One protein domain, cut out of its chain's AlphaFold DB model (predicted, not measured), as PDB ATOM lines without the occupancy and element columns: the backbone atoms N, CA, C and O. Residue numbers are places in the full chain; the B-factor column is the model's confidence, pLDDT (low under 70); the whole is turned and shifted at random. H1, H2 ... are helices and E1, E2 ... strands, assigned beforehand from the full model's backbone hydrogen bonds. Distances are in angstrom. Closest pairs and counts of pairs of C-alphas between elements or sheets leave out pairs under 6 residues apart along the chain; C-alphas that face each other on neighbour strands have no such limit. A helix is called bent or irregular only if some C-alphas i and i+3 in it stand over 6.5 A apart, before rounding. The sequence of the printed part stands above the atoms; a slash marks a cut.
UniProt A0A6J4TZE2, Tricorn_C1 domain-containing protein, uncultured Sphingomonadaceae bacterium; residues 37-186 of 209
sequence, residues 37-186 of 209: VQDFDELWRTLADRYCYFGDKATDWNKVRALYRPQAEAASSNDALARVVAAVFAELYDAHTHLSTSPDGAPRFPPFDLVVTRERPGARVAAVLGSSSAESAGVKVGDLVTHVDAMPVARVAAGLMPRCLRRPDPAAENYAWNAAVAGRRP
ATOM      1  N   VAL A  37     220.826 229.240  87.258       97.75
ATOM      2  CA  VAL A  37     219.662 228.342  87.276       97.75
ATOM      3  C   VAL A  37     220.066 226.879  87.068       97.75
ATOM      4  O   VAL A  37     219.445 225.996  87.656       97.75
ATOM      5  N   GLN A  38     221.128 226.607  86.300       97.69
ATOM      6  CA  GLN A  38     221.688 225.256  86.178       97.69
ATOM      7  C   GLN A  38     222.339 224.801  87.489       97.69
ATOM      8  O   GLN A  38     222.122 223.658  87.883       97.69
ATOM      9  N   ASP A  39     223.036 225.688  88.209       97.00
ATOM     10  CA  ASP A  39     223.545 225.395  89.561       97.00
ATOM     11  C   ASP A  39     222.406 225.021  90.524       97.00
ATOM     12  O   ASP A  39     222.498 224.048  91.277       97.00
ATOM     13  N   PHE A  40     221.297 225.765  90.478       98.38
ATOM     14  CA  PHE A  40     220.103 225.438  91.257       98.38
ATOM     15  C   PHE A  40     219.512 224.075  90.873       98.38
ATOM     16  O   PHE A  40     219.183 223.279  91.755       98.38
ATOM     17  N   ASP A  41     219.345 223.806  89.573       98.50
ATOM     18  CA  ASP A  41     218.768 222.550  89.083       98.50
ATOM     19  C   ASP A  41     219.649 221.346  89.475       98.50
ATOM     20  O   ASP A  41     219.118 220.306  89.875       98.50
ATOM     21  N   GLU A  42     220.978 221.500  89.450       98.12
ATOM     22  CA  GLU A  42     221.930 220.479  89.904       98.12
ATOM     23  C   GLU A  42     221.815 220.209  91.407       98.12
ATOM     24  O   GLU A  42     221.727 219.049  91.822       98.12
ATOM     25  N   LEU A  43     221.766 221.263  92.230       97.94
ATOM     26  CA  LEU A  43     221.567 221.144  93.674       97.94
ATOM     27  C   LEU A  43     220.247 220.441  93.992       97.94
ATOM     28  O   LEU A  43     220.209 219.520  94.812       97.94
ATOM     29  N   TRP A  44     219.163 220.856  93.330       98.56
ATOM     30  CA  TRP A  44     217.840 220.289  93.556       98.56
ATOM     31  C   TRP A  44     217.802 218.796  93.212       98.56
ATOM     32  O   TRP A  44     217.289 218.003  94.008       98.56
ATOM     33  N   ARG A  45     218.379 218.404  92.068       98.62
ATOM     34  CA  ARG A  45     218.468 217.000  91.646       98.62
ATOM     35  C   ARG A  45     219.362 216.190  92.580       98.62
ATOM     36  O   ARG A  45     218.958 215.129  93.034       98.62
ATOM     37  N   THR A  46     220.536 216.712  92.927       98.38
ATOM     38  CA  THR A  46     221.479 216.026  93.823       98.38
ATOM     39  C   THR A  46     220.835 215.707  95.167       98.38
ATOM     40  O   THR A  46     220.968 214.591  95.662       98.38
ATOM     41  N   LEU A  47     220.102 216.655  95.754       98.25
ATOM     42  CA  LEU A  47     219.378 216.397  96.995       98.25
ATOM     43  C   LEU A  47     218.249 215.388  96.785       98.25
ATOM     44  O   LEU A  47     218.143 214.472  97.592       98.25
ATOM     45  N   ALA A  48     217.470 215.496  95.701       98.12
ATOM     46  CA  ALA A  48     216.426 214.517  95.374       98.12
ATOM     47  C   ALA A  48     216.974 213.078  95.333       98.12
ATOM     48  O   ALA A  48     216.332 212.164  95.847       98.12
ATOM     49  N   ASP A  49     218.174 212.903  94.776       98.00
ATOM     50  CA  ASP A  49     218.799 211.595  94.580       98.00
ATOM     51  C   ASP A  49     219.543 211.080  95.822       98.00
ATOM     52  O   ASP A  49     219.710 209.870  95.985       98.00
ATOM     53  N   ARG A  50     220.070 211.976  96.671       97.62
ATOM     54  CA  ARG A  50     221.061 211.620  97.708       97.62
ATOM     55  C   ARG A  50     220.644 211.937  99.137       97.62
ATOM     56  O   ARG A  50     221.261 211.411 100.062       97.62
ATOM     57  N   TYR A  51     219.645 212.786  99.353       97.88
ATOM     58  CA  TYR A  51     219.247 213.177 100.700       97.88
ATOM     59  C   TYR A  51     218.396 212.086 101.362       97.88
ATOM     60  O   TYR A  51     217.229 211.882 101.030       97.88
ATOM     61  N   CYS A  52     218.987 211.372 102.320       96.75
ATOM     62  CA  CYS A  52     218.404 210.160 102.902       96.75
ATOM     63  C   CYS A  52     217.198 210.404 103.822       96.75
ATOM     64  O   CYS A  52     216.411 209.487 104.039       96.75
ATOM     65  N   TYR A  53     217.010 211.624 104.332       97.06
ATOM     66  CA  TYR A  53     215.961 211.911 105.314       97.06
ATOM     67  C   TYR A  53     214.610 212.296 104.702       97.06
ATOM     68  O   TYR A  53     213.683 212.600 105.444       97.06
ATOM     69  N   PHE A  54     214.435 212.274 103.374       96.00
ATOM     70  CA  PHE A  54     213.118 212.568 102.784       96.00
ATOM     71  C   PHE A  54     212.013 211.601 103.232       96.00
ATOM     72  O   PHE A  54     210.848 211.989 103.223       96.00
ATOM     73  N   GLY A  55     212.358 210.373 103.640       94.31
ATOM     74  CA  GLY A  55     211.396 209.422 104.207       94.31
ATOM     75  C   GLY A  55     210.855 209.849 105.575       94.31
ATOM     76  O   GLY A  55     209.672 209.660 105.854       94.31
ATOM     77  N   ASP A  56     211.694 210.492 106.388       95.00
ATOM     78  CA  ASP A  56     211.340 210.955 107.735       95.00
ATOM     79  C   ASP A  56     210.713 212.352 107.727       95.00
ATOM     80  O   ASP A  56     210.133 212.792 108.720       95.00
ATOM     81  N   LYS A  57     210.829 213.058 106.598       96.50
ATOM     82  CA  LYS A  57     210.489 214.470 106.480       96.50
ATOM     83  C   LYS A  57     209.203 214.713 105.709       96.50
ATOM     84  O   LYS A  57     208.970 214.175 104.632       96.50
ATOM     85  N   ALA A  58     208.383 215.635 106.205       97.94
ATOM     86  CA  ALA A  58     207.207 216.118 105.488       97.94
ATOM     87  C   ALA A  58     207.502 217.049 104.289       97.94
ATOM     88  O   ALA A  58     206.548 217.554 103.696       97.94
ATOM     89  N   THR A  59     208.759 217.312 103.912       98.50
ATOM     90  CA  THR A  59     209.093 218.230 102.805       98.50
ATOM     91  C   THR A  59     208.598 217.701 101.452       98.50
ATOM     92  O   THR A  59     208.899 216.585 101.031       98.50
ATOM     93  N   ASP A  60     207.856 218.533 100.730       98.50
ATOM     94  CA  ASP A  60     207.478 218.342  99.337       98.50
ATOM     95  C   ASP A  60     208.560 218.908  98.418       98.50
ATOM     96  O   ASP A  60     208.572 220.094  98.077       98.50
ATOM     97  N   TRP A  61     209.471 218.038  97.991       98.25
ATOM     98  CA  TRP A  61     210.608 218.449  97.176       98.25
ATOM     99  C   TRP A  61     210.227 219.002  95.793       98.25
ATOM    100  O   TRP A  61     210.907 219.888  95.267       98.25
ATOM    101  N   ASN A  62     209.103 218.563  95.223       98.50
ATOM    102  CA  ASN A  62     208.605 219.114  93.961       98.50
ATOM    103  C   ASN A  62     208.074 220.536  94.161       98.50
ATOM    104  O   ASN A  62     208.350 221.425  93.350       98.50
ATOM    105  N   LYS A  63     207.375 220.778  95.276       98.69
ATOM    106  CA  LYS A  63     206.920 222.119  95.659       98.69
ATOM    107  C   LYS A  63     208.092 223.067  95.922       98.69
ATOM    108  O   LYS A  63     208.012 224.226  95.520       98.69
ATOM    109  N   VAL A  64     209.191 222.580  96.512       98.81
ATOM    110  CA  VAL A  64     210.438 223.358  96.661       98.81
ATOM    111  C   VAL A  64     210.927 223.842  95.295       98.81
ATOM    112  O   VAL A  64     211.149 225.038  95.113       98.81
ATOM    113  N   ARG A  65     211.026 222.954  94.295       98.62
ATOM    114  CA  ARG A  65     211.446 223.359  92.943       98.62
ATOM    115  C   ARG A  65     210.514 224.404  92.344       98.62
ATOM    116  O   ARG A  65     210.984 225.420  91.841       98.62
ATOM    117  N   ALA A  66     209.208 224.154  92.411       98.75
ATOM    118  CA  ALA A  66     208.197 225.046  91.856       98.75
ATOM    119  C   ALA A  66     208.248 226.445  92.492       98.75
ATOM    120  O   ALA A  66     208.039 227.440  91.803       98.75
ATOM    121  N   LEU A  67     208.559 226.528  93.791       98.75
ATOM    122  CA  LEU A  67     208.631 227.789  94.522       98.75
ATOM    123  C   LEU A  67     209.947 228.551  94.287       98.75
ATOM    124  O   LEU A  67     209.921 229.773  94.139       98.75
ATOM    125  N   TYR A  68     211.090 227.859  94.287       98.75
ATOM    126  CA  TYR A  68     212.410 228.501  94.341       98.75
ATOM    127  C   TYR A  68     213.138 228.569  92.996       98.75
ATOM    128  O   TYR A  68     213.937 229.485  92.804       98.75
ATOM    129  N   ARG A  69     212.837 227.693  92.028       98.62
ATOM    130  CA  ARG A  69     213.486 227.748  90.707       98.62
ATOM    131  C   ARG A  69     213.262 229.083  89.978       98.62
ATOM    132  O   ARG A  69     214.249 229.624  89.489       98.62
ATOM    133  N   PRO A  70     212.046 229.673  89.950       98.75
ATOM    134  CA  PRO A  70     211.851 230.988  89.329       98.75
ATOM    135  C   PRO A  70     212.669 232.103  90.000       98.75
ATOM    136  O   PRO A  70     213.079 233.056  89.349       98.75
ATOM    137  N   GLN A  71     212.940 231.982  91.305       98.50
ATOM    138  CA  GLN A  71     213.770 232.944  92.038       98.50
ATOM    139  C   GLN A  71     215.255 232.779  91.693       98.50
ATOM    140  O   GLN A  71     215.966 233.773  91.583       98.50
ATOM    141  N   ALA A  72     215.717 231.538  91.498       98.25
ATOM    142  CA  ALA A  72     217.068 231.259  91.016       98.25
ATOM    143  C   ALA A  72     217.274 231.751  89.575       98.25
ATOM    144  O   ALA A  72     218.328 232.287  89.255       98.25
ATOM    145  N   GLU A  73     216.256 231.627  88.723       98.12
ATOM    146  CA  GLU A  73     216.266 232.161  87.356       98.12
ATOM    147  C   GLU A  73     216.322 233.697  87.329       98.12
ATOM    148  O   GLU A  73     217.006 234.279  86.493       98.12
ATOM    149  N   ALA A  74     215.674 234.356  88.294       98.19
ATOM    150  CA  ALA A  74     215.740 235.805  88.475       98.19
ATOM    151  C   ALA A  74     217.013 236.295  89.202       98.19
ATOM    152  O   ALA A  74     217.215 237.505  89.336       98.19
ATOM    153  N   ALA A  75     217.863 235.396  89.709       97.25
ATOM    154  CA  ALA A  75     219.065 235.778  90.441       97.25
ATOM    155  C   ALA A  75     220.109 236.385  89.492       97.25
ATOM    156  O   ALA A  75     220.524 235.769  88.516       97.25
ATOM    157  N   SER A  76     220.581 237.590  89.811       95.44
ATOM    158  CA  SER A  76     221.574 238.317  89.006       95.44
ATOM    159  C   SER A  76     223.018 238.152  89.498       95.44
ATOM    160  O   SER A  76     223.941 238.709  88.907       95.44
ATOM    161  N   SER A  77     223.233 237.414  90.590       94.94
ATOM    162  CA  SER A  77     224.551 237.207  91.195       94.94
ATOM    163  C   SER A  77     224.612 235.927  92.031       94.94
ATOM    164  O   SER A  77     223.581 235.385  92.440       94.94
ATOM    165  N   ASN A  78     225.831 235.481  92.354       93.69
ATOM    166  CA  ASN A  78     226.048 234.365  93.281       93.69
ATOM    167  C   ASN A  78     225.445 234.640  94.665       93.69
ATOM    168  O   ASN A  78     224.889 233.730  95.263       93.69
ATOM    169  N   ASP A  79     225.491 235.881  95.157       94.12
ATOM    170  CA  ASP A  79     224.901 236.241  96.454       94.12
ATOM    171  C   ASP A  79     223.371 236.171  96.422       94.12
ATOM    172  O   ASP A  79     222.732 235.748  97.389       94.12
ATOM    173  N   ALA A  80     222.764 236.575  95.300       95.88
ATOM    174  CA  ALA A  80     221.332 236.417  95.089       95.88
ATOM    175  C   ALA A  80     220.951 234.929  95.045       95.88
ATOM    176  O   ALA A  80     220.026 234.523  95.750       95.88
ATOM    177  N   LEU A  81     221.707 234.105  94.311       97.06
ATOM    178  CA  LEU A  81     221.496 232.658  94.274       97.06
ATOM    179  C   LEU A  81     221.704 232.015  95.655       97.06
ATOM    180  O   LEU A  81     220.886 231.204  96.078       97.06
ATOM    181  N   ALA A  82     222.740 232.407  96.400       96.56
ATOM    182  CA  ALA A  82     223.031 231.884  97.733       96.56
ATOM    183  C   ALA A  82     221.881 232.146  98.717       96.56
ATOM    184  O   ALA A  82     221.567 231.285  99.537       96.56
ATOM    185  N   ARG A  83     221.194 233.292  98.610       96.75
ATOM    186  CA  ARG A  83     219.973 233.564  99.388       96.75
ATOM    187  C   ARG A  83     218.823 232.626  99.022       96.75
ATOM    188  O   ARG A  83     218.148 232.133  99.925       96.75
ATOM    189  N   VAL A  84     218.628 232.335  97.735       98.06
ATOM    190  CA  VAL A  84     217.623 231.357  97.280       98.06
ATOM    191  C   VAL A  84     217.966 229.958  97.795       98.06
ATOM    192  O   VAL A  84     217.114 229.284  98.367       98.06
ATOM    193  N   VAL A  85     219.224 229.536  97.665       98.06
ATOM    194  CA  VAL A  85     219.692 228.220  98.119       98.06
ATOM    195  C   VAL A  85     219.604 228.078  99.642       98.06
ATOM    196  O   VAL A  85     219.183 227.034 100.137       98.06
ATOM    197  N   ALA A  86     219.915 229.127 100.407       96.94
ATOM    198  CA  ALA A  86     219.715 229.126 101.856       96.94
ATOM    199  C   ALA A  86     218.237 228.909 102.230       96.94
ATOM    200  O   ALA A  86     217.945 228.164 103.166       96.94
ATOM    201  N   ALA A  87     217.304 229.508 101.482       97.06
ATOM    202  CA  ALA A  87     215.876 229.277 101.675       97.06
ATOM    203  C   ALA A  87     215.460 227.845 101.288       97.06
ATOM    204  O   ALA A  87     214.678 227.236 102.010       97.06
ATOM    205  N   VAL A  88     216.029 227.271 100.219       98.19
ATOM    206  CA  VAL A  88     215.825 225.855  99.852       98.19
ATOM    207  C   VAL A  88     216.266 224.919 100.974       98.19
ATOM    208  O   VAL A  88     215.520 224.015 101.341       98.19
ATOM    209  N   PHE A  89     217.445 225.136 101.559       97.75
ATOM    210  CA  PHE A  89     217.918 224.317 102.676       97.75
ATOM    211  C   PHE A  89     217.039 224.453 103.923       97.75
ATOM    212  O   PHE A  89     216.807 223.466 104.620       97.75
ATOM    213  N   ALA A  90     216.471 225.637 104.174       97.12
ATOM    214  CA  ALA A  90     215.528 225.824 105.272       97.12
ATOM    215  C   ALA A  90     214.260 224.957 105.124       97.12
ATOM    216  O   ALA A  90     213.694 224.545 106.134       97.12
ATOM    217  N   GLU A  91     213.855 224.596 103.899       98.19
ATOM    218  CA  GLU A  91     212.723 223.683 103.657       98.19
ATOM    219  C   GLU A  91     212.990 222.245 104.112       98.19
ATOM    220  O   GLU A  91     212.049 221.474 104.322       98.19
ATOM    221  N   LEU A  92     214.263 221.875 104.274       97.94
ATOM    222  CA  LEU A  92     214.658 220.587 104.829       97.94
ATOM    223  C   LEU A  92     214.626 220.583 106.356       97.94
ATOM    224  O   LEU A  92     214.703 219.498 106.918       97.94
ATOM    225  N   TYR A  93     214.552 221.745 107.026       97.69
ATOM    226  CA  TYR A  93     214.647 221.867 108.491       97.69
ATOM    227  C   TYR A  93     215.766 220.986 109.080       97.69
ATOM    228  O   TYR A  93     215.578 220.202 110.011       97.69
ATOM    229  N   ASP A  94     216.945 221.075 108.463       97.00
ATOM    230  CA  ASP A  94     218.139 220.307 108.797       97.00
ATOM    231  C   ASP A  94     219.315 221.241 109.049       97.00
ATOM    232  O   ASP A  94     219.807 221.896 108.133       97.00
ATOM    233  N   ALA A  95     219.809 221.266 110.281       94.56
ATOM    234  CA  ALA A  95     220.964 222.078 110.640       94.56
ATOM    235  C   ALA A  95     222.281 221.585 110.009       94.56
ATOM    236  O   ALA A  95     223.252 222.335 109.968       94.56
ATOM    237  N   HIS A  96     222.326 220.352 109.494       95.00
ATOM    238  CA  HIS A  96     223.534 219.743 108.927       95.00
ATOM    239  C   HIS A  96     223.594 219.829 107.399       95.00
ATOM    240  O   HIS A  96     224.632 219.532 106.816       95.00
ATOM    241  N   THR A  97     222.527 220.305 106.752       95.31
ATOM    242  CA  THR A  97     222.462 220.470 105.295       95.31
ATOM    243  C   THR A  97     222.292 221.950 104.966       95.31
ATOM    244  O   THR A  97     221.182 222.471 104.953       95.31
ATOM    245  N   HIS A  98     223.410 222.647 104.760       94.00
ATOM    246  CA  HIS A  98     223.448 224.102 104.619       94.00
ATOM    247  C   HIS A  98     224.634 224.574 103.767       94.00
ATOM    248  O   HIS A  98     225.548 223.813 103.454       94.00
ATOM    249  N   LEU A  99     224.631 225.860 103.405       93.62
ATOM    250  CA  LEU A  99     225.774 226.504 102.758       93.62
ATOM    251  C   LEU A  99     226.937 226.659 103.741       93.62
ATOM    252  O   LEU A  99     226.747 227.192 104.838       93.62
ATOM    253  N   SER A 100     228.146 226.301 103.300       90.88
ATOM    254  CA  SER A 100     229.391 226.549 104.043       90.88
ATOM    255  C   SER A 100     229.575 228.032 104.378       90.88
ATOM    256  O   SER A 100     229.977 228.376 105.488       90.88
ATOM    257  N   THR A 101     229.194 228.907 103.447       89.94
ATOM    258  CA  THR A 101     229.112 230.353 103.649       89.94
ATOM    259  C   THR A 101     227.656 230.784 103.554       89.94
ATOM    260  O   THR A 101     227.095 230.916 102.467       89.94
ATOM    261  N   SER A 102     227.017 230.972 104.707       90.62
ATOM    262  CA  SER A 102     225.645 231.482 104.765       90.62
ATOM    263  C   SER A 102     225.603 232.982 104.435       90.62
ATOM    264  O   SER A 102     226.487 233.706 104.893       90.62
ATOM    265  N   PRO A 103     224.573 233.470 103.718       92.81
ATOM    266  CA  PRO A 103     224.384 234.898 103.485       92.81
ATOM    267  C   PRO A 103     224.214 235.700 104.781       92.81
ATOM    268  O   PRO A 103     223.716 235.193 105.791       92.81
ATOM    269  N   ASP A 104     224.550 236.983 104.712       91.94
ATOM    270  CA  ASP A 104     224.293 237.957 105.771       91.94
ATOM    271  C   ASP A 104     222.812 237.977 106.186       91.94
ATOM    272  O   ASP A 104     221.906 237.868 105.354       91.94
ATOM    273  N   GLY A 105     222.554 238.091 107.493       91.25
ATOM    274  CA  GLY A 105     221.196 238.109 108.048       91.25
ATOM    275  C   GLY A 105     220.447 236.767 108.001       91.25
ATOM    276  O   GLY A 105     219.308 236.684 108.486       91.25
ATOM    277  N   ALA A 106     221.053 235.702 107.459       92.50
ATOM    278  CA  ALA A 106     220.465 234.367 107.489       92.50
ATOM    279  C   ALA A 106     220.276 233.880 108.944       92.50
ATOM    280  O   ALA A 106     221.088 234.213 109.817       92.50
ATOM    281  N   PRO A 107     219.221 233.097 109.233       92.94
ATOM    282  CA  PRO A 107     219.060 232.449 110.532       92.94
ATOM    283  C   PRO A 107     220.278 231.589 110.890       92.94
ATOM    284  O   PRO A 107     220.918 231.002 110.014       92.94
ATOM    285  N   ARG A 108     220.605 231.505 112.182       93.12
ATOM    286  CA  ARG A 108     221.588 230.533 112.673       93.12
ATOM    287  C   ARG A 108     220.968 229.137 112.720       93.12
ATOM    288  O   ARG A 108     219.761 228.986 112.893       93.12
ATOM    289  N   PHE A 109     221.805 228.118 112.556       91.56
ATOM    290  CA  PHE A 109     221.359 226.728 112.585       91.56
ATOM    291  C   PHE A 109     221.220 226.244 114.034       91.56
ATOM    292  O   PHE A 109     222.124 226.502 114.831       91.56
ATOM    293  N   PRO A 110     220.113 225.572 114.391       92.50
ATOM    294  CA  PRO A 110     219.920 225.031 115.729       92.50
ATOM    295  C   PRO A 110     220.590 223.655 115.926       92.50
ATOM    296  O   PRO A 110     220.591 222.848 115.001       92.50
ATOM    297  N   PRO A 111     221.056 223.323 117.145       89.56
ATOM    298  CA  PRO A 111     221.216 224.229 118.280       89.56
ATOM    299  C   PRO A 111     222.407 225.179 118.071       89.56
ATOM    300  O   PRO A 111     223.384 224.813 117.422       89.56
ATOM    301  N   PHE A 112     222.336 226.386 118.642       92.25
ATOM    302  CA  PHE A 112     223.455 227.335 118.632       92.25
ATOM    303  C   PHE A 112     224.078 227.468 120.028       92.25
ATOM    304  O   PHE A 112     225.132 226.896 120.288       92.25
ATOM    305  N   ASP A 113     223.410 228.165 120.944       94.06
ATOM    306  CA  ASP A 113     223.839 228.378 122.334       94.06
ATOM    307  C   ASP A 113     222.816 227.891 123.370       94.06
ATOM    308  O   ASP A 113     223.161 227.670 124.532       94.06
ATOM    309  N   LEU A 114     221.570 227.672 122.956       95.69
ATOM    310  CA  LEU A 114     220.511 227.110 123.782       95.69
ATOM    311  C   LEU A 114     219.522 226.280 122.950       95.69
ATOM    312  O   LEU A 114     219.450 226.396 121.725       95.69
ATOM    313  N   VAL A 115     218.762 225.431 123.641       97.81
ATOM    314  CA  VAL A 115     217.673 224.614 123.088       97.81
ATOM    315  C   VAL A 115     216.384 224.985 123.799       97.81
ATOM    316  O   VAL A 115     216.371 225.124 125.023       97.81
ATOM    317  N   VAL A 116     215.291 225.102 123.050       98.31
ATOM    318  CA  VAL A 116     213.961 225.393 123.588       98.31
ATOM    319  C   VAL A 116     212.926 224.349 123.202       98.31
ATOM    320  O   VAL A 116     213.008 223.702 122.159       98.31
ATOM    321  N   THR A 117     211.895 224.248 124.033       97.56
ATOM    322  CA  THR A 117     210.623 223.605 123.701       97.56
ATOM    323  C   THR A 117     209.530 224.668 123.659       97.56
ATOM    324  O   THR A 117     209.497 225.581 124.484       97.56
ATOM    325  N   ARG A 118     208.625 224.575 122.682       95.56
ATOM    326  CA  ARG A 118     207.490 225.496 122.561       95.56
ATOM    327  C   ARG A 118     206.610 225.423 123.810       95.56
ATOM    328  O   ARG A 118     206.106 224.357 124.144       95.56
ATOM    329  N   GLU A 119     206.338 226.571 124.426       95.06
ATOM    330  CA  GLU A 119     205.421 226.672 125.562       95.06
ATOM    331  C   GLU A 119     204.713 228.021 125.559       95.06
ATOM    332  O   GLU A 119     205.353 229.055 125.708       95.06
ATOM    333  N   ARG A 120     203.381 228.041 125.431       91.19
ATOM    334  CA  ARG A 120     202.632 229.306 125.394       91.19
ATOM    335  C   ARG A 120     202.846 230.105 126.694       91.19
ATOM    336  O   ARG A 120     202.691 229.524 127.763       91.19
ATOM    337  N   PRO A 121     203.111 231.423 126.619       89.94
ATOM    338  CA  PRO A 121     203.065 232.284 125.425       89.94
ATOM    339  C   PRO A 121     204.354 232.355 124.571       89.94
ATOM    340  O   PRO A 121     204.359 233.078 123.578       89.94
ATOM    341  N   GLY A 122     205.424 231.633 124.906       95.69
ATOM    342  CA  GLY A 122     206.730 231.703 124.238       95.69
ATOM    343  C   GLY A 122     207.413 230.343 124.016       95.69
ATOM    344  O   GLY A 122     206.843 229.432 123.407       95.69
ATOM    345  N   ALA A 123     208.665 230.227 124.461       97.19
ATOM    346  CA  ALA A 123     209.457 229.001 124.403       97.19
ATOM    347  C   ALA A 123     210.244 228.808 125.704       97.19
ATOM    348  O   ALA A 123     210.921 229.730 126.158       97.19
ATOM    349  N   ARG A 124     210.160 227.622 126.309       98.44
ATOM    350  CA  ARG A 124     210.896 227.291 127.531       98.44
ATOM    351  C   ARG A 124     212.295 226.802 127.186       98.44
ATOM    352  O   ARG A 124     212.440 225.909 126.351       98.44
ATOM    353  N   VAL A 125     213.308 227.345 127.853       98.50
ATOM    354  CA  VAL A 125     214.701 226.898 127.736       98.50
ATOM    355  C   VAL A 125     214.838 225.498 128.327       98.50
ATOM    356  O   VAL A 125     214.625 225.293 129.520       98.50
ATOM    357  N   ALA A 126     215.193 224.537 127.481       98.19
ATOM    358  CA  ALA A 126     215.400 223.136 127.837       98.19
ATOM    359  C   ALA A 126     216.879 222.821 128.107       98.19
ATOM    360  O   ALA A 126     217.186 221.983 128.950       98.19
ATOM    361  N   ALA A 127     217.795 223.505 127.417       98.06
ATOM    362  CA  ALA A 127     219.232 223.384 127.638       98.06
ATOM    363  C   ALA A 127     219.943 224.699 127.306       98.06
ATOM    364  O   ALA A 127     219.501 225.444 126.433       98.06
ATOM    365  N   VAL A 128     221.066 224.948 127.976       98.00
ATOM    366  CA  VAL A 128     221.992 226.048 127.682       98.00
ATOM    367  C   VAL A 128     223.380 225.439 127.519       98.00
ATOM    368  O   VAL A 128     223.795 224.620 128.340       98.00
ATOM    369  N   LEU A 129     224.083 225.804 126.451       96.50
ATOM    370  CA  LEU A 129     225.454 225.370 126.217       96.50
ATOM    371  C   LEU A 129     226.389 226.070 127.214       96.50
ATOM    372  O   LEU A 129     226.354 227.294 127.343       96.50
ATOM    373  N   GLY A 130     227.240 225.307 127.901       95.94
ATOM    374  CA  GLY A 130     228.226 225.868 128.829       95.94
ATOM    375  C   GLY A 130     229.252 226.757 128.120       95.94
ATOM    376  O   GLY A 130     229.607 226.518 126.966       95.94
ATOM    377  N   SER A 131     229.729 227.789 128.814       95.44
ATOM    378  CA  SER A 131     230.639 228.828 128.304       95.44
ATOM    379  C   SER A 131     230.126 229.573 127.063       95.44
ATOM    380  O   SER A 131     230.906 230.183 126.329       95.44
ATOM    381  N   SER A 132     228.817 229.535 126.809       96.06
ATOM    382  CA  SER A 132     228.188 230.255 125.702       96.06
ATOM    383  C   SER A 132     227.861 231.705 126.065       96.06
ATOM    384  O   SER A 132     227.862 232.112 127.234       96.06
ATOM    385  N   SER A 133     227.520 232.499 125.048       94.69
ATOM    386  CA  SER A 133     226.983 233.847 125.249       94.69
ATOM    387  C   SER A 133     225.659 233.826 126.018       94.69
ATOM    388  O   SER A 133     225.465 234.682 126.876       94.69
ATOM    389  N   ALA A 134     224.790 232.838 125.777       96.00
ATOM    390  CA  ALA A 134     223.542 232.676 126.521       96.00
ATOM    391  C   ALA A 134     223.790 232.429 128.017       96.00
ATOM    392  O   ALA A 134     223.187 233.097 128.859       96.00
ATOM    393  N   GLU A 135     224.722 231.534 128.366       97.25
ATOM    394  CA  GLU A 135     225.090 231.299 129.768       97.25
ATOM    395  C   GLU A 135     225.668 232.564 130.415       97.25
ATOM    396  O   GLU A 135     225.243 232.947 131.510       97.25
ATOM    397  N   SER A 136     226.586 233.239 129.714       97.94
ATOM    398  CA  SER A 136     227.233 234.476 130.177       97.94
ATOM    399  C   SER A 136     226.234 235.622 130.378       97.94
ATOM    400  O   SER A 136     226.410 236.445 131.272       97.94
ATOM    401  N   ALA A 137     225.164 235.659 129.577       97.12
ATOM    402  CA  ALA A 137     224.052 236.600 129.712       97.12
ATOM    403  C   ALA A 137     223.080 236.233 130.847       97.12
ATOM    404  O   ALA A 137     222.127 236.965 131.107       97.12
ATOM    405  N   GLY A 138     223.308 235.110 131.530       97.69
ATOM    406  CA  GLY A 138     222.513 234.688 132.671       97.69
ATOM    407  C   GLY A 138     221.341 233.776 132.331       97.69
ATOM    408  O   GLY A 138     220.665 233.376 133.270       97.69
ATOM    409  N   VAL A 139     221.143 233.363 131.071       97.88
ATOM    410  CA  VAL A 139     220.060 232.435 130.685       97.88
ATOM    411  C   VAL A 139     220.199 231.110 131.443       97.88
ATOM    412  O   VAL A 139     221.313 230.612 131.657       97.88
ATOM    413  N   LYS A 140     219.075 230.546 131.888       98.00
ATOM    414  CA  LYS A 140     218.994 229.290 132.642       98.00
ATOM    415  C   LYS A 140     217.956 228.349 132.041       98.00
ATOM    416  O   LYS A 140     216.978 228.760 131.420       98.00
ATOM    417  N   VAL A 141     218.159 227.052 132.268       98.44
ATOM    418  CA  VAL A 141     217.131 226.040 131.999       98.44
ATOM    419  C   VAL A 141     215.883 226.379 132.812       98.44
ATOM    420  O   VAL A 141     215.971 226.655 134.007       98.44
ATOM    421  N   GLY A 142     214.726 226.360 132.158       98.00
ATOM    422  CA  GLY A 142     213.449 226.755 132.737       98.00
ATOM    423  C   GLY A 142     213.020 228.186 132.415       98.00
ATOM    424  O   GLY A 142     211.827 228.461 132.541       98.00
ATOM    425  N   ASP A 143     213.911 229.061 131.938       98.38
ATOM    426  CA  ASP A 143     213.528 230.415 131.527       98.38
ATOM    427  C   ASP A 143     212.505 230.388 130.384       98.38
ATOM    428  O   ASP A 143     212.510 229.494 129.533       98.38
ATOM    429  N   LEU A 144     211.625 231.390 130.353       98.19
ATOM    430  CA  LEU A 144     210.649 231.567 129.283       98.19
ATOM    431  C   LEU A 144     211.106 232.678 128.333       98.19
ATOM    432  O   LEU A 144     211.029 233.864 128.654       98.19
ATOM    433  N   VAL A 145     211.514 232.298 127.124       97.81
ATOM    434  CA  VAL A 145     211.799 233.242 126.040       97.81
ATOM    435  C   VAL A 145     210.475 233.730 125.466       97.81
ATOM    436  O   VAL A 145     209.699 232.945 124.924       97.81
ATOM    437  N   THR A 146     210.205 235.030 125.575       97.69
ATOM    438  CA  THR A 146     208.975 235.646 125.042       97.69
ATOM    439  C   THR A 146     209.222 236.461 123.775       97.69
ATOM    440  O   THR A 146     208.332 236.541 122.927       97.69
ATOM    441  N   HIS A 147     210.422 237.024 123.609       97.25
ATOM    442  CA  HIS A 147     210.782 237.889 122.487       97.25
ATOM    443  C   HIS A 147     212.207 237.614 121.994       97.25
ATOM    444  O   HIS A 147     213.076 237.248 122.779       97.25
ATOM    445  N   VAL A 148     212.432 237.837 120.700       95.56
ATOM    446  CA  VAL A 148     213.742 237.876 120.036       95.56
ATOM    447  C   VAL A 148     213.766 239.153 119.199       95.56
ATOM    448  O   VAL A 148     212.830 239.385 118.435       95.56
ATOM    449  N   ASP A 149     214.777 240.007 119.379       92.50
ATOM    450  CA  ASP A 149     214.895 241.310 118.698       92.50
ATOM    451  C   ASP A 149     213.610 242.161 118.789       92.50
ATOM    452  O   ASP A 149     213.092 242.669 117.795       92.50
ATOM    453  N   ALA A 150     213.047 242.261 120.001       93.56
ATOM    454  CA  ALA A 150     211.770 242.922 120.313       93.56
ATOM    455  C   ALA A 150     210.515 242.333 119.626       93.56
ATOM    456  O   ALA A 150     209.409 242.838 119.818       93.56
ATOM    457  N   MET A 151     210.641 241.238 118.875       96.25
ATOM    458  CA  MET A 151     209.525 240.547 118.235       96.25
ATOM    459  C   MET A 151     209.074 239.353 119.082       96.25
ATOM    460  O   MET A 151     209.933 238.605 119.551       96.25
ATOM    461  N   PRO A 152     207.762 239.092 119.252       97.75
ATOM    462  CA  PRO A 152     207.303 237.889 119.939       97.75
ATOM    463  C   PRO A 152     207.914 236.636 119.308       97.75
ATOM    464  O   PRO A 152     207.812 236.442 118.093       97.75
ATOM    465  N   VAL A 153     208.518 235.762 120.118       97.44
ATOM    466  CA  VAL A 153     209.261 234.590 119.613       97.44
ATOM    467  C   VAL A 153     208.379 233.682 118.748       97.44
ATOM    468  O   VAL A 153     208.829 233.162 117.733       97.44
ATOM    469  N   ALA A 154     207.082 233.590 119.064       97.12
ATOM    470  CA  ALA A 154     206.106 232.848 118.272       97.12
ATOM    471  C   ALA A 154     205.970 233.384 116.838       97.12
ATOM    472  O   ALA A 154     205.802 232.609 115.900       97.12
ATOM    473  N   ARG A 155     206.063 234.707 116.658       97.31
ATOM    474  CA  ARG A 155     206.013 235.349 115.341       97.31
ATOM    475  C   ARG A 155     207.302 235.115 114.561       97.31
ATOM    476  O   ARG A 155     207.235 234.881 113.358       97.31
ATOM    477  N   VAL A 156     208.450 235.140 115.240       97.50
ATOM    478  CA  VAL A 156     209.747 234.818 114.625       97.50
ATOM    479  C   VAL A 156     209.766 233.362 114.158       97.50
ATOM    480  O   VAL A 156     210.032 233.113 112.987       97.50
ATOM    481  N   ALA A 157     209.393 232.416 115.026       97.44
ATOM    482  CA  ALA A 157     209.316 230.994 114.694       97.44
ATOM    483  C   ALA A 157     208.338 230.721 113.540       97.44
ATOM    484  O   ALA A 157     208.675 229.997 112.610       97.44
ATOM    485  N   ALA A 158     207.160 231.358 113.533       96.94
ATOM    486  CA  ALA A 158     206.206 231.229 112.430       96.94
ATOM    487  C   ALA A 158     206.791 231.684 111.079       96.94
ATOM    488  O   ALA A 158     206.524 231.058 110.057       96.94
ATOM    489  N   GLY A 159     207.615 232.738 111.070       97.00
ATOM    490  CA  GLY A 159     208.313 233.206 109.868       97.00
ATOM    491  C   GLY A 159     209.459 232.300 109.400       97.00
ATOM    492  O   GLY A 159     209.925 232.456 108.274       97.00
ATOM    493  N   LEU A 160     209.910 231.368 110.245       97.38
ATOM    494  CA  LEU A 160     210.960 230.389 109.946       97.38
ATOM    495  C   LEU A 160     210.408 228.995 109.620       97.38
ATOM    496  O   LEU A 160     211.185 228.081 109.352       97.38
ATOM    497  N   MET A 161     209.084 228.818 109.635       98.12
ATOM    498  CA  MET A 161     208.468 227.553 109.250       98.12
ATOM    499  C   MET A 161     208.725 227.243 107.766       98.12
ATOM    500  O   MET A 161     208.486 228.110 106.917       98.12
ATOM    501  N   PRO A 162     209.130 226.001 107.432       98.00
ATOM    502  CA  PRO A 162     209.170 225.525 106.054       98.00
ATOM    503  C   PRO A 162     207.831 225.749 105.338       98.00
ATOM    504  O   PRO A 162     206.756 225.468 105.875       98.00
ATOM    505  N   ARG A 163     207.884 226.252 104.104       98.25
ATOM    506  CA  ARG A 163     206.707 226.597 103.287       98.25
ATOM    507  C   ARG A 163     206.249 225.424 102.421       98.25
ATOM    508  O   ARG A 163     205.114 225.392 101.925       98.25
ATOM    509  N   CYS A 164     207.131 224.454 102.221       98.44
ATOM    510  CA  CYS A 164     206.956 223.340 101.308       98.44
ATOM    511  C   CYS A 164     206.693 222.029 102.050       98.44
ATOM    512  O   CYS A 164     207.233 221.003 101.668       98.44
ATOM    513  N   LEU A 165     205.863 222.031 103.095       98.38
ATOM    514  CA  LEU A 165     205.463 220.800 103.785       98.38
ATOM    515  C   LEU A 165     204.209 220.176 103.152       98.38
ATOM    516  O   LEU A 165     203.278 220.889 102.774       98.38
ATOM    517  N   ARG A 166     204.169 218.840 103.082       98.19
ATOM    518  CA  ARG A 166     203.005 218.028 102.670       98.19
ATOM    519  C   ARG A 166     201.939 217.938 103.762       98.19
ATOM    520  O   ARG A 166     200.765 217.745 103.472       98.19
ATOM    521  N   ARG A 167     202.365 218.034 105.019       97.31
ATOM    522  CA  ARG A 167     201.538 217.964 106.227       97.31
ATOM    523  C   ARG A 167     202.235 218.716 107.365       97.31
ATOM    524  O   ARG A 167     203.451 218.891 107.285       97.31
ATOM    525  N   PRO A 168     201.516 219.120 108.424       97.25
ATOM    526  CA  PRO A 168     202.152 219.575 109.653       97.25
ATOM    527  C   PRO A 168     203.158 218.539 110.170       97.25
ATOM    528  O   PRO A 168     202.906 217.329 110.117       97.25
ATOM    529  N   ASP A 169     204.295 219.027 110.656       98.06
ATOM    530  CA  ASP A 169     205.397 218.197 111.126       98.06
ATOM    531  C   ASP A 169     205.992 218.789 112.416       98.06
ATOM    532  O   ASP A 169     206.567 219.883 112.376       98.06
ATOM    533  N   PRO A 170     205.871 218.095 113.563       97.31
ATOM    534  CA  PRO A 170     206.458 218.542 114.821       97.31
ATOM    535  C   PRO A 170     207.975 218.753 114.753       97.31
ATOM    536  O   PRO A 170     208.491 219.620 115.457       97.31
ATOM    537  N   ALA A 171     208.697 218.010 113.905       97.50
ATOM    538  CA  ALA A 171     210.136 218.197 113.735       97.50
ATOM    539  C   ALA A 171     210.450 219.542 113.060       97.50
ATOM    540  O   ALA A 171     211.360 220.253 113.491       97.50
ATOM    541  N   ALA A 172     209.650 219.931 112.062       98.19
ATOM    542  CA  ALA A 172     209.758 221.234 111.412       98.19
ATOM    543  C   ALA A 172     209.397 222.379 112.372       98.19
ATOM    544  O   ALA A 172     210.096 223.393 112.402       98.19
ATOM    545  N   GLU A 173     208.355 222.208 113.198       97.50
ATOM    546  CA  GLU A 173     208.035 223.175 114.257       97.50
ATOM    547  C   GLU A 173     209.200 223.318 115.240       97.50
ATOM    548  O   GLU A 173     209.659 224.432 115.498       97.50
ATOM    549  N   ASN A 174     209.715 222.203 115.762       97.50
ATOM    550  CA  ASN A 174     210.824 222.216 116.710       97.50
ATOM    551  C   ASN A 174     212.068 222.905 116.127       97.50
ATOM    552  O   ASN A 174     212.697 223.719 116.809       97.50
ATOM    553  N   TYR A 175     212.391 222.634 114.859       97.88
ATOM    554  CA  TYR A 175     213.467 223.318 114.147       97.88
ATOM    555  C   TYR A 175     213.233 224.832 114.083       97.88
ATOM    556  O   TYR A 175     214.121 225.594 114.454       97.88
ATOM    557  N   ALA A 176     212.042 225.282 113.678       97.88
ATOM    558  CA  ALA A 176     211.735 226.706 113.540       97.88
ATOM    559  C   ALA A 176     211.807 227.464 114.877       97.88
ATOM    560  O   ALA A 176     212.324 228.581 114.931       97.88
ATOM    561  N   TRP A 177     211.342 226.853 115.971       98.06
ATOM    562  CA  TRP A 177     211.453 227.426 117.316       98.06
ATOM    563  C   TRP A 177     212.902 227.545 117.784       98.06
ATOM    564  O   TRP A 177     213.288 228.584 118.320       98.06
ATOM    565  N   ASN A 178     213.719 226.521 117.542       98.19
ATOM    566  CA  ASN A 178     215.130 226.560 117.917       98.19
ATOM    567  C   ASN A 178     215.944 227.501 117.010       98.19
ATOM    568  O   ASN A 178     216.827 228.204 117.494       98.19
ATOM    569  N   ALA A 179     215.612 227.598 115.721       97.25
ATOM    570  CA  ALA A 179     216.208 228.575 114.811       97.25
ATOM    571  C   ALA A 179     215.836 230.020 115.191       97.25
ATOM    572  O   ALA A 179     216.653 230.926 115.038       97.25
ATOM    573  N   ALA A 180     214.626 230.250 115.718       97.19
ATOM    574  CA  ALA A 180     214.200 231.572 116.175       97.19
ATOM    575  C   ALA A 180     215.054 232.078 117.341       97.19
ATOM    576  O   ALA A 180     215.515 233.216 117.307       97.19
ATOM    577  N   VAL A 181     215.289 231.238 118.352       97.06
ATOM    578  CA  VAL A 181     216.088 231.622 119.529       97.06
ATOM    579  C   VAL A 181     217.589 231.625 119.264       97.06
ATOM    580  O   VAL A 181     218.305 232.386 119.901       97.06
ATOM    581  N   ALA A 182     218.059 230.859 118.275       96.00
ATOM    582  CA  ALA A 182     219.434 230.952 117.791       96.00
ATOM    583  C   ALA A 182     219.735 232.315 117.130       96.00
ATOM    584  O   ALA A 182     220.898 232.677 116.949       96.00
ATOM    585  N   GLY A 183     218.705 233.082 116.759       93.94
ATOM    586  CA  GLY A 183     218.847 234.408 116.171       93.94
ATOM    587  C   GLY A 183     219.427 234.384 114.755       93.94
ATOM    588  O   GLY A 183     219.407 233.376 114.042       93.94
ATOM    589  N   ARG A 184     219.933 235.538 114.311       93.25
ATOM    590  CA  ARG A 184     220.464 235.734 112.952       93.25
ATOM    591  C   ARG A 184     221.975 235.932 112.946       93.25
ATOM    592  O   ARG A 184     222.608 236.255 113.957       93.25
ATOM    593  N   ARG A 185     222.578 235.694 111.785       91.56
ATOM    594  CA  ARG A 185     223.967 236.070 111.516       91.56
ATOM    595  C   ARG A 185     224.069 237.591 111.361       91.56
ATOM    596  O   ARG A 185     223.135 238.191 110.827       91.56
ATOM    597  N   PRO A 186     225.171 238.209 111.820       88.88
ATOM    598  CA  PRO A 186     225.387 239.636 111.620       88.88
ATOM    599  C   PRO A 186     225.431 239.958 110.124       88.88
ATOM    600  O   PRO A 186     225.830 239.123 109.314       88.88
TER     601      PRO A 186
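What this domain is: This is residues 37 to 186 of the 209 residues of the protein "Tricorn_C1 domain-containing protein" of uncultured Sphingomonadaceae bacterium (UniProt A0A6J4TZE2). Two lobes lie end to end along the longest axis: an up-and-down bundle of three helices, H1, H3 and H4, at one end, and at the other a hairpin of two strands, E1 and E2, with H7 packed on it and H6 packed on H7. The unnamed stretch of residues 91 to 113 runs between the lobes, and the link from H6 to H7 loops back towards the bundle near Cys 164. The printed part has 150 residues, with named elements in the order H1 H2 H3 H4 E1 E2 H5 H6 H7; the sheet, E1 - E2, is antiparallel and the class is mostly helix. It is compact, with a radius of gyration of the C-alphas of 16.2 A, and only just elongated, spanning 47 by 31 by 25 A.

Where its parts are: H1, residues 37 to 50, begins at C-alpha 37 (219.662, 228.342, 87.276) and is 19.8 A long. H2 is residues 52 to 55, irregular, with C-alphas 52 and 55 7.2 A apart. H3, residues 61 to 73, is 17.8 A long and only just irregular, with C-alphas 67 and 70 6.9 A apart. H4, residues 78 to 90, measures 18.1 A. E1, residues 114 to 119, measures 15.2 A, and E2, residues 122 to 128, 16.6 A. H5 is residues 133 to 136 and H6 residues 153 to 159, 5.0 A and 9.9 A long. H7, residues 170 to 181, is 16.9 A long and ends at C-alpha 181 (216.088, 231.622, 119.529).

How they stand to each other: In the bundle, H1 and H3 touch, the closest C-alphas being those of Val 37 and Glu 73 at 5.1 A, with a shallow tilt of 19 degrees, opposite ways. H3 and H4, a helical hairpin, touch at Ala 72 and Leu 81, 5.7 A between C-alphas, at 14 degrees, a shallow tilt, opposite ways. H1 and H4 are close but not clearly touching. H1 and H2 meet only through their link. E1 and E2, a hairpin, pair with N 117 and O 124 at 2.9 A and N 124 and O 117 at 2.8 A, within hydrogen-bond range. The closest C-alphas of E1 and H7, Val 116 and Asn 178, are 5.9 A apart. H6 and H7 touch at Ala 157 and Trp 177, C-alphas 4.9 A apart, at a steep tilt of 63 degrees, opposite ways. The closest C-alphas of E2 and H5, Val 128 and Glu 135, are 6.4 A apart. Residues 123 to 124 of E2 also pair antiparallel with residues 144 to 145. Every O i to N i+4 pair is within hydrogen-bond range in H1, H4, H6 and H7, and 7 of 9 in H3; H2 and H5 are too short for such a pair.

The domain as a whole: The two C-alphas farthest apart, those of Gln 38 and Gly 138, are 47.4 A apart. The printed part has no cut. The links from H4 to E1 and from H5 to H6 are long, with 23 and 16 residues. The mean pLDDT of the printed part is 96.5, and no printed residue is under 70.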